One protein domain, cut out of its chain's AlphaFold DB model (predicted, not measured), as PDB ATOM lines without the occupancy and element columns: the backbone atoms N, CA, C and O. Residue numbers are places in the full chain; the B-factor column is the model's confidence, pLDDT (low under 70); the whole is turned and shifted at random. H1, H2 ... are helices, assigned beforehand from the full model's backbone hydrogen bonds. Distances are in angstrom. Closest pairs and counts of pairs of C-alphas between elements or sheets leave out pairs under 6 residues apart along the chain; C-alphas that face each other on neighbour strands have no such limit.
ATOM      1  N   ALA A  45      32.569 184.401 127.849       89.81
ATOM      2  CA  ALA A  45      32.067 185.294 128.889       89.81
ATOM      3  C   ALA A  45      31.116 186.369 128.330       89.81
ATOM      4  O   ALA A  45      30.063 186.622 128.913       89.81
ATOM      5  N   LYS A  46      31.445 186.966 127.178       90.62
ATOM      6  CA  LYS A  46      30.590 187.975 126.533       90.62
ATOM      7  C   LYS A  46      29.302 187.371 125.983       90.62
ATOM      8  O   LYS A  46      28.253 187.995 126.105       90.62
ATOM      9  N   GLU A  47      29.367 186.174 125.408       90.88
ATOM     10  CA  GLU A  47      28.181 185.480 124.888       90.88
ATOM     11  C   GLU A  47      27.202 185.127 126.020       90.88
ATOM     12  O   GLU A  47      25.992 185.309 125.884       90.88
ATOM     13  N   LEU A  48      27.716 184.703 127.181       94.44
ATOM     14  CA  LEU A  48      26.894 184.444 128.366       94.44
ATOM     15  C   LEU A  48      26.229 185.718 128.907       94.44
ATOM     16  O   LEU A  48      25.045 185.697 129.253       94.44
ATOM     17  N   GLU A  49      26.955 186.838 128.960       93.00
ATOM     18  CA  GLU A  49      26.378 188.134 129.340       93.00
ATOM     19  C   GLU A  49      25.275 188.565 128.367       93.00
ATOM     20  O   GLU A  49      24.194 188.970 128.799       93.00
ATOM     21  N   GLN A  50      25.506 188.428 127.060       93.44
ATOM     22  CA  GLN A  50      24.518 188.756 126.032       93.44
ATOM     23  C   GLN A  50      23.267 187.880 126.131       93.44
ATOM     24  O   GLN A  50      22.156 188.404 126.050       93.44
ATOM     25  N   ALA A  51      23.420 186.574 126.366       94.75
ATOM     26  CA  ALA A  51      22.295 185.665 126.569       94.75
ATOM     27  C   ALA A  51      21.453 186.066 127.794       94.75
ATOM     28  O   ALA A  51      20.222 186.072 127.730       94.75
ATOM     29  N   ASN A  52      22.101 186.474 128.891       95.25
ATOM     30  CA  ASN A  52      21.414 186.977 130.081       95.25
ATOM     31  C   ASN A  52      20.682 188.301 129.800       95.25
ATOM     32  O   ASN A  52      19.518 188.463 130.174       95.25
ATOM     33  N   VAL A  53      21.320 189.234 129.084       96.25
ATOM     34  CA  VAL A  53      20.674 190.487 128.665       96.25
ATOM     35  C   VAL A  53      19.448 190.186 127.810       96.25
ATOM     36  O   VAL A  53      18.369 190.697 128.106       96.25
ATOM     37  N   LEU A  54      19.572 189.310 126.815       96.19
ATOM     38  CA  LEU A  54      18.466 188.932 125.942       96.19
ATOM     39  C   LEU A  54      17.304 188.320 126.728       96.19
ATOM     40  O   LEU A  54      16.158 188.721 126.530       96.19
ATOM     41  N   TYR A  55      17.597 187.417 127.665       96.81
ATOM     42  CA  TYR A  55      16.594 186.837 128.554       96.81
ATOM     43  C   TYR A  55      15.892 187.917 129.391       96.81
ATOM     44  O   TYR A  55      14.666 187.980 129.441       96.81
ATOM     45  N   SER A  56      16.661 188.839 129.977       95.56
ATOM     46  CA  SER A  56      16.110 189.928 130.791       95.56
ATOM     47  C   SER A  56      15.240 190.912 129.996       95.56
ATOM     48  O   SER A  56      14.261 191.432 130.535       95.56
ATOM     49  N   LEU A  57      15.569 191.152 128.722       94.38
ATOM     50  CA  LEU A  57      14.794 192.008 127.822       94.38
ATOM     51  C   LEU A  57      13.517 191.311 127.351       94.38
ATOM     52  O   LEU A  57      12.461 191.936 127.352       94.38
ATOM     53  N   LEU A  58      13.594 190.020 127.013       96.25
ATOM     54  CA  LEU A  58      12.437 189.224 126.598       96.25
ATOM     55  C   LEU A  58      11.375 189.146 127.704       96.25
ATOM     56  O   LEU A  58      10.184 189.279 127.437       96.25
ATOM     57  N   GLU A  59      11.808 188.992 128.955       95.25
ATOM     58  CA  GLU A  59      10.925 188.997 130.127       95.25
ATOM     59  C   GLU A  59      10.433 190.398 130.529       95.25
ATOM     60  O   GLU A  59       9.687 190.531 131.500       95.25
ATOM     61  N   ASN A  60      10.871 191.462 129.842       94.94
ATOM     62  CA  ASN A  60      10.662 192.852 130.260       94.94
ATOM     63  C   ASN A  60      11.045 193.089 131.737       94.94
ATOM     64  O   ASN A  60      10.433 193.903 132.433       94.94
ATOM     65  N   ARG A  61      12.072 192.383 132.237       95.19
ATOM     66  CA  ARG A  61      12.437 192.338 133.663       95.19
ATOM     67  C   ARG A  61      12.626 193.730 134.254       95.19
ATOM     68  O   ARG A  61      12.138 194.003 135.345       95.19
ATOM     69  N   TYR A  62      13.320 194.612 133.539       93.19
ATOM     70  CA  TYR A  62      13.612 195.961 134.025       93.19
ATOM     71  C   TYR A  62      12.382 196.870 134.045       93.19
ATOM     72  O   TYR A  62      12.279 197.696 134.946       93.19
ATOM     73  N   MET A  63      11.435 196.679 133.122       93.44
ATOM     74  CA  MET A  63      10.169 197.424 133.129       93.44
ATOM     75  C   MET A  63       9.307 197.024 134.331       93.44
ATOM     76  O   MET A  63       8.695 197.880 134.960       93.44
ATOM     77  N   ASN A  64       9.308 195.733 134.682       94.38
ATOM     78  CA  ASN A  64       8.566 195.212 135.829       94.38
ATOM     79  C   ASN A  64       9.232 195.558 137.171       94.38
ATOM     80  O   ASN A  64       8.547 195.888 138.134       94.38
ATOM     81  N   GLN A  65      10.564 195.489 137.240       95.25
ATOM     82  CA  GLN A  65      11.325 195.779 138.458       95.25
ATOM     83  C   GLN A  65      11.332 197.275 138.797       95.25
ATOM     84  O   GLN A  65      11.316 197.642 139.971       95.25
ATOM     85  N   TYR A  66      11.378 198.132 137.777       93.31
ATOM     86  CA  TYR A  66      11.447 199.584 137.921       93.31
ATOM     87  C   TYR A  66      10.308 200.240 137.134       93.31
ATOM     88  O   TYR A  66      10.551 200.842 136.084       93.31
ATOM     89  N   PRO A  67       9.056 200.127 137.618       93.00
ATOM     90  CA  PRO A  67       7.924 200.750 136.952       93.00
ATOM     91  C   PRO A  67       8.116 202.269 136.918       93.00
ATOM     92  O   PRO A  67       8.408 202.903 137.935       93.00
ATOM     93  N   ILE A  68       7.959 202.856 135.733       90.38
ATOM     94  CA  ILE A  68       8.100 204.299 135.540       90.38
ATOM     95  C   ILE A  68       6.829 204.976 136.074       90.38
ATOM     96  O   ILE A  68       5.744 204.698 135.558       90.38
ATOM     97  N   PRO A  69       6.922 205.857 137.088       91.25
ATOM     98  CA  PRO A  69       5.745 206.506 137.641       91.25
ATOM     99  C   PRO A  69       5.188 207.542 136.661       91.25
ATOM    100  O   PRO A  69       5.935 208.277 136.012       91.25
ATOM    101  N   GLU A  70       3.862 207.666 136.619       85.44
ATOM    102  CA  GLU A  70       3.159 208.653 135.789       85.44
ATOM    103  C   GLU A  70       3.603 210.096 136.095       85.44
ATOM    104  O   GLU A  70       3.693 210.936 135.202       85.44
ATOM    105  N   THR A  71       4.017 210.366 137.336       87.31
ATOM    106  CA  THR A  71       4.561 211.664 137.764       87.31
ATOM    107  C   THR A  71       5.834 212.077 137.023       87.31
ATOM    108  O   THR A  71       6.161 213.262 137.005       87.31
ATOM    109  N   LEU A  72       6.574 211.131 136.429       88.56
ATOM    110  CA  LEU A  72       7.736 211.455 135.600       88.56
ATOM    111  C   LEU A  72       7.306 212.096 134.272       88.56
ATOM    112  O   LEU A  72       7.968 213.014 133.794       88.56
ATOM    113  N   ARG A  73       6.181 211.640 133.704       88.88
ATOM    114  CA  ARG A  73       5.567 212.226 132.505       88.88
ATOM    115  C   ARG A  73       4.775 213.495 132.828       88.88
ATOM    116  O   ARG A  73       4.731 214.398 132.004       88.88
ATOM    117  N   TYR A  74       4.188 213.590 134.018       92.50
ATOM    118  CA  TYR A  74       3.374 214.731 134.441       92.50
ATOM    119  C   TYR A  74       4.004 215.418 135.662       92.50
ATOM    120  O   TYR A  74       3.565 215.194 136.795       92.50
ATOM    121  N   PRO A  75       5.060 216.238 135.471       90.06
ATOM    122  CA  PRO A  75       5.717 216.902 136.589       90.06
ATOM    123  C   PRO A  75       4.786 217.941 137.227       90.06
ATOM    124  O   PRO A  75       4.040 218.639 136.539       90.06
ATOM    125  N   GLN A  76       4.889 218.108 138.550       89.94
ATOM    126  CA  GLN A  76       4.051 219.034 139.333       89.94
ATOM    127  C   GLN A  76       4.151 220.495 138.868       89.94
ATOM    128  O   GLN A  76       3.196 221.255 138.985       89.94
ATOM    129  N   SER A  77       5.305 220.902 138.331       91.75
ATOM    130  CA  SER A  77       5.528 222.264 137.837       91.75
ATOM    131  C   SER A  77       4.764 222.573 136.548       91.75
ATOM    132  O   SER A  77       4.375 223.720 136.337       91.75
ATOM    133  N   LYS A  78       4.571 221.578 135.673       90.69
ATOM    134  CA  LYS A  78       3.820 221.716 134.422       90.69
ATOM    135  C   LYS A  78       3.354 220.338 133.926       90.69
ATOM    136  O   LYS A  78       4.120 219.671 133.228       90.69
ATOM    137  N   PRO A  79       2.109 219.925 134.210       92.25
ATOM    138  CA  PRO A  79       1.642 218.588 133.854       92.25
ATOM    139  C   PRO A  79       1.640 218.365 132.335       92.25
ATOM    140  O   PRO A  79       2.089 217.330 131.872       92.25
ATOM    141  N   THR A  80       1.266 219.358 131.527       92.88
ATOM    142  CA  THR A  80       1.186 219.209 130.059       92.88
ATOM    143  C   THR A  80       2.538 219.268 129.340       92.88
ATOM    144  O   THR A  80       2.577 219.342 128.116       92.88
ATOM    145  N   HIS A  81       3.670 219.269 130.058       91.81
ATOM    146  CA  HIS A  81       4.967 219.591 129.461       91.81
ATOM    147  C   HIS A  81       5.365 218.695 128.295       91.81
ATOM    148  O   HIS A  81       5.792 219.213 127.261       91.81
ATOM    149  N   TYR A  82       5.279 217.383 128.488       91.44
ATOM    150  CA  TYR A  82       5.713 216.429 127.479       91.44
ATOM    151  C   TYR A  82       4.677 216.271 126.368       91.44
ATOM    152  O   TYR A  82       5.068 216.069 125.225       91.44
ATOM    153  N   ASP A  83       3.388 216.453 126.662       91.81
ATOM    154  CA  ASP A  83       2.333 216.450 125.642       91.81
ATOM    155  C   ASP A  83       2.476 217.649 124.690       91.81
ATOM    156  O   ASP A  83       2.355 217.499 123.475       91.81
ATOM    157  N   ASP A  84       2.833 218.825 125.221       90.19
ATOM    158  CA  ASP A  84       3.163 220.000 124.410       90.19
ATOM    159  C   ASP A  84       4.357 219.730 123.486       90.19
ATOM    160  O   ASP A  84       4.310 220.072 122.307       90.19
ATOM    161  N   ILE A  85       5.403 219.074 124.002       87.00
ATOM    162  CA  ILE A  85       6.593 218.716 123.221       87.00
ATOM    163  C   ILE A  85       6.250 217.696 122.127       87.00
ATOM    164  O   ILE A  85       6.716 217.846 121.000       87.00
ATOM    165  N   LEU A  86       5.449 216.669 122.431       86.56
ATOM    166  CA  LEU A  86       5.013 215.678 121.438       86.56
ATOM    167  C   LEU A  86       4.249 216.352 120.298       86.56
ATOM    168  O   LEU A  86       4.570 216.132 119.134       86.56
ATOM    169  N   ARG A  87       3.313 217.239 120.636       87.50
ATOM    170  CA  ARG A  87       2.580 218.044 119.657       87.50
ATOM    171  C   ARG A  87       3.516 218.925 118.829       87.50
ATOM    172  O   ARG A  87       3.391 218.985 117.613       87.50
ATOM    173  N   GLU A  88       4.488 219.580 119.462       81.19
ATOM    174  CA  GLU A  88       5.499 220.359 118.746       81.19
ATOM    175  C   GLU A  88       6.351 219.495 117.809       81.19
ATOM    176  O   GLU A  88       6.721 219.986 116.748       81.19
ATOM    177  N   PHE A  89       6.659 218.240 118.161       78.50
ATOM    178  CA  PHE A  89       7.386 217.300 117.298       78.50
ATOM    179  C   PHE A  89       6.550 216.816 116.116       78.50
ATOM    180  O   PHE A  89       7.079 216.726 115.011       78.50
ATOM    181  N   GLU A  90       5.268 216.537 116.330       78.56
ATOM    182  CA  GLU A  90       4.324 216.183 115.265       78.56
ATOM    183  C   GLU A  90       4.106 217.351 114.293       78.56
ATOM    184  O   GLU A  90       3.994 217.143 113.090       78.56
ATOM    185  N   GLU A  91       4.134 218.587 114.795       74.62
ATOM    186  CA  GLU A  91       4.076 219.809 113.986       74.62
ATOM    187  C   GLU A  91       5.450 220.231 113.415       74.62
ATOM    188  O   GLU A  91       5.531 221.059 112.505       74.62
ATOM    189  N   ALA A  92       6.561 219.706 113.946       59.25
ATOM    190  CA  ALA A  92       7.919 220.090 113.563       59.25
ATOM    191  C   ALA A  92       8.372 219.693 112.148       59.25
ATOM    192  O   ALA A  92       9.200 220.450 111.629       59.25
ATOM    193  N   PRO A  93       7.909 218.607 111.487       64.12
ATOM    194  CA  PRO A  93       8.259 218.407 110.083       64.12
ATOM    195  C   PRO A  93       7.767 219.565 109.196       64.12
ATOM    196  O   PRO A  93       8.441 219.896 108.222       64.12
ATOM    197  N   ASP A  94       6.687 220.254 109.586       59.16
ATOM    198  CA  ASP A  94       6.118 221.382 108.833       59.16
ATOM    199  C   ASP A  94       6.617 222.765 109.306       59.16
ATOM    200  O   ASP A  94       6.570 223.749 108.556       59.16
ATOM    201  N   ARG A  95       7.156 222.878 110.533       59.00
ATOM    202  CA  ARG A  95       7.742 224.132 111.051       59.00
ATOM    203  C   ARG A  95       9.130 224.380 110.464       59.00
ATOM    204  O   ARG A  95      10.171 224.102 111.062       59.00
ATOM    205  N   THR A  96       9.129 224.992 109.287       66.69
ATOM    206  CA  THR A  96      10.314 225.415 108.536       66.69
ATOM    207  C   THR A  96      11.252 226.279 109.392       66.69
ATOM    208  O   THR A  96      10.829 227.208 110.083       66.69
ATOM    209  N   TRP A  97      12.565 226.051 109.281       65.56
ATOM    210  CA  TRP A  97      13.630 226.916 109.826       65.56
ATOM    211  C   TRP A  97      13.412 228.419 109.539       65.56
ATOM    212  O   TRP A  97      13.779 229.275 110.348       65.56
ATOM    213  N   LEU A  98      12.726 228.731 108.434       66.62
ATOM    214  CA  LEU A  98      12.299 230.071 108.031       66.62
ATOM    215  C   LEU A  98      11.290 230.716 108.994       66.62
ATOM    216  O   LEU A  98      11.414 231.907 109.264       66.62
ATOM    217  N   GLN A  99      10.341 229.972 109.576       72.25
ATOM    218  CA  GLN A  99       9.421 230.521 110.586       72.25
ATOM    219  C   GLN A  99      10.167 230.921 111.861       72.25
ATOM    220  O   GLN A  99       9.883 231.966 112.446       72.25
ATOM    221  N   ARG A 100      11.168 230.128 112.268       75.94
ATOM    222  CA  ARG A 100      12.026 230.444 113.422       75.94
ATOM    223  C   ARG A 100      12.856 231.702 113.161       75.94
ATOM    224  O   ARG A 100      12.980 232.550 114.044       75.94
ATOM    225  N   LEU A 101      13.368 231.856 111.939       79.44
ATOM    226  CA  LEU A 101      14.083 233.058 111.511       79.44
ATOM    227  C   LEU A 101      13.157 234.286 111.463       79.44
ATOM    228  O   LEU A 101      13.523 235.346 111.966       79.44
ATOM    229  N   TRP A 102      11.935 234.128 110.951       79.25
ATOM    230  CA  TRP A 102      10.927 235.187 110.872       79.25
ATOM    231  C   TRP A 102      10.485 235.689 112.251       79.25
ATOM    232  O   TRP A 102      10.428 236.893 112.491       79.25
ATOM    233  N   LEU A 103      10.222 234.778 113.192       79.06
ATOM    234  CA  LEU A 103       9.855 235.118 114.571       79.06
ATOM    235  C   LEU A 103      10.992 235.846 115.297       79.06
ATOM    236  O   LEU A 103      10.746 236.823 116.007       79.06
ATOM    237  N   ARG A 104      12.241 235.420 115.068       80.12
ATOM    238  CA  ARG A 104      13.438 236.075 115.609       80.12
ATOM    239  C   ARG A 104      13.634 237.474 115.019       80.12
ATOM    240  O   ARG A 104      13.897 238.406 115.769       80.12
ATOM    241  N   MET A 105      13.432 237.649 113.713       82.00
ATOM    242  CA  MET A 105      13.468 238.967 113.069       82.00
ATOM    243  C   MET A 105      12.350 239.891 113.569       82.00
ATOM    244  O   MET A 105      12.610 241.047 113.885       82.00
ATOM    245  N   LYS A 106      11.121 239.380 113.713       81.25
ATOM    246  CA  LYS A 106       9.968 240.144 114.213       81.25
ATOM    247  C   LYS A 106      10.148 240.611 115.664       81.25
ATOM    248  O   LYS A 106       9.672 241.687 116.013       81.25
ATOM    249  N   GLY A 107      10.824 239.821 116.501       78.62
ATOM    250  CA  GLY A 107      11.161 240.194 117.879       78.62
ATOM    251  C   GLY A 107      12.211 241.307 117.970       78.62
ATOM    252  O   GLY A 107      12.067 242.208 118.791       78.62
ATOM    253  N   SER A 108      13.218 241.294 117.091       79.12
ATOM    254  CA  SER A 108      14.301 242.291 117.092       79.12
ATOM    255  C   SER A 108      13.866 243.695 116.661       79.12
ATOM    256  O   SER A 108      14.472 244.671 117.086       79.12
ATOM    257  N   VAL A 109      12.800 243.821 115.865       71.50
ATOM    258  CA  VAL A 109      12.275 245.123 115.397       71.50
ATOM    259  C   VAL A 109      11.605 245.931 116.523       71.50
ATOM    260  O   VAL A 109      11.342 247.113 116.359       71.50
ATOM    261  N   ARG A 110      11.350 245.327 117.691       68.94
ATOM    262  CA  ARG A 110      10.763 246.016 118.857       68.94
ATOM    263  C   ARG A 110      11.791 246.519 119.877       68.94
ATOM    264  O   ARG A 110      11.392 247.023 120.919       68.94
TER     265      ARG A 110
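This is residues 45 to 110 of the 112 residues of an uncharacterized protein of Phaeomoniella chlamydospora (UniProt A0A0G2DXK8). The printed part is an open, wavy string of helices with no core: the longest helix, H1, makes one end, H5 the other, and H2, H3 and H4 are strung between them. H1 and H2 make one side of a wide, loose U with H3 near its bottom and H4 on the other side, and H5 carries the string outward from there. There are 66 residues with five named helices, H1 to H5 along the chain, and no named strand; the class is all helix. The whole is extended, with a radius of gyration of the C-alphas of 21.5 A, and its outline is a rod spanning 64 by 31 by 18 A.

H1, residues 45 to 58, begins with C-alpha 45 at (32.067, 185.294, 128.889) and is 20.2 A long. H2 is residues 61 to 65 and H3 residues 70 to 73. H4, residues 81 to 91, is 15.5 A long and begins with C-alpha 81 at (4.967, 219.591, 129.461). H5, residues 97 to 108, is 17.0 A long and ends with C-alpha 108 at (14.301, 242.291, 117.092).

H1 touches no helix; it is close to H2 but not clearly touching, the closest C-alphas, of Ser 56 and Tyr 62, being 7.3 A apart. H3 and H4 are likewise close but not clearly touching, with the C-alphas of Arg 73 and Tyr 82 closest at 6.6 A. H2 and H3 are apart, and so are H4 and H5. Every O i to N i+4 pair is within hydrogen-bond range in H1, H2, H4 and H5; H3 is too short for such a pair.

The C-alphas of Ala 45 and Arg 110, the two farthest apart, are 65.1 A apart. Residues 84 to 110 stand free, of which 84 to 91 belong to H4 and 97 to 108 to H5. The printed part has no cut, and no link is long. Mean pLDDT of the printed part is 85.5; residues 92 to 98 and residue 110 are under 70.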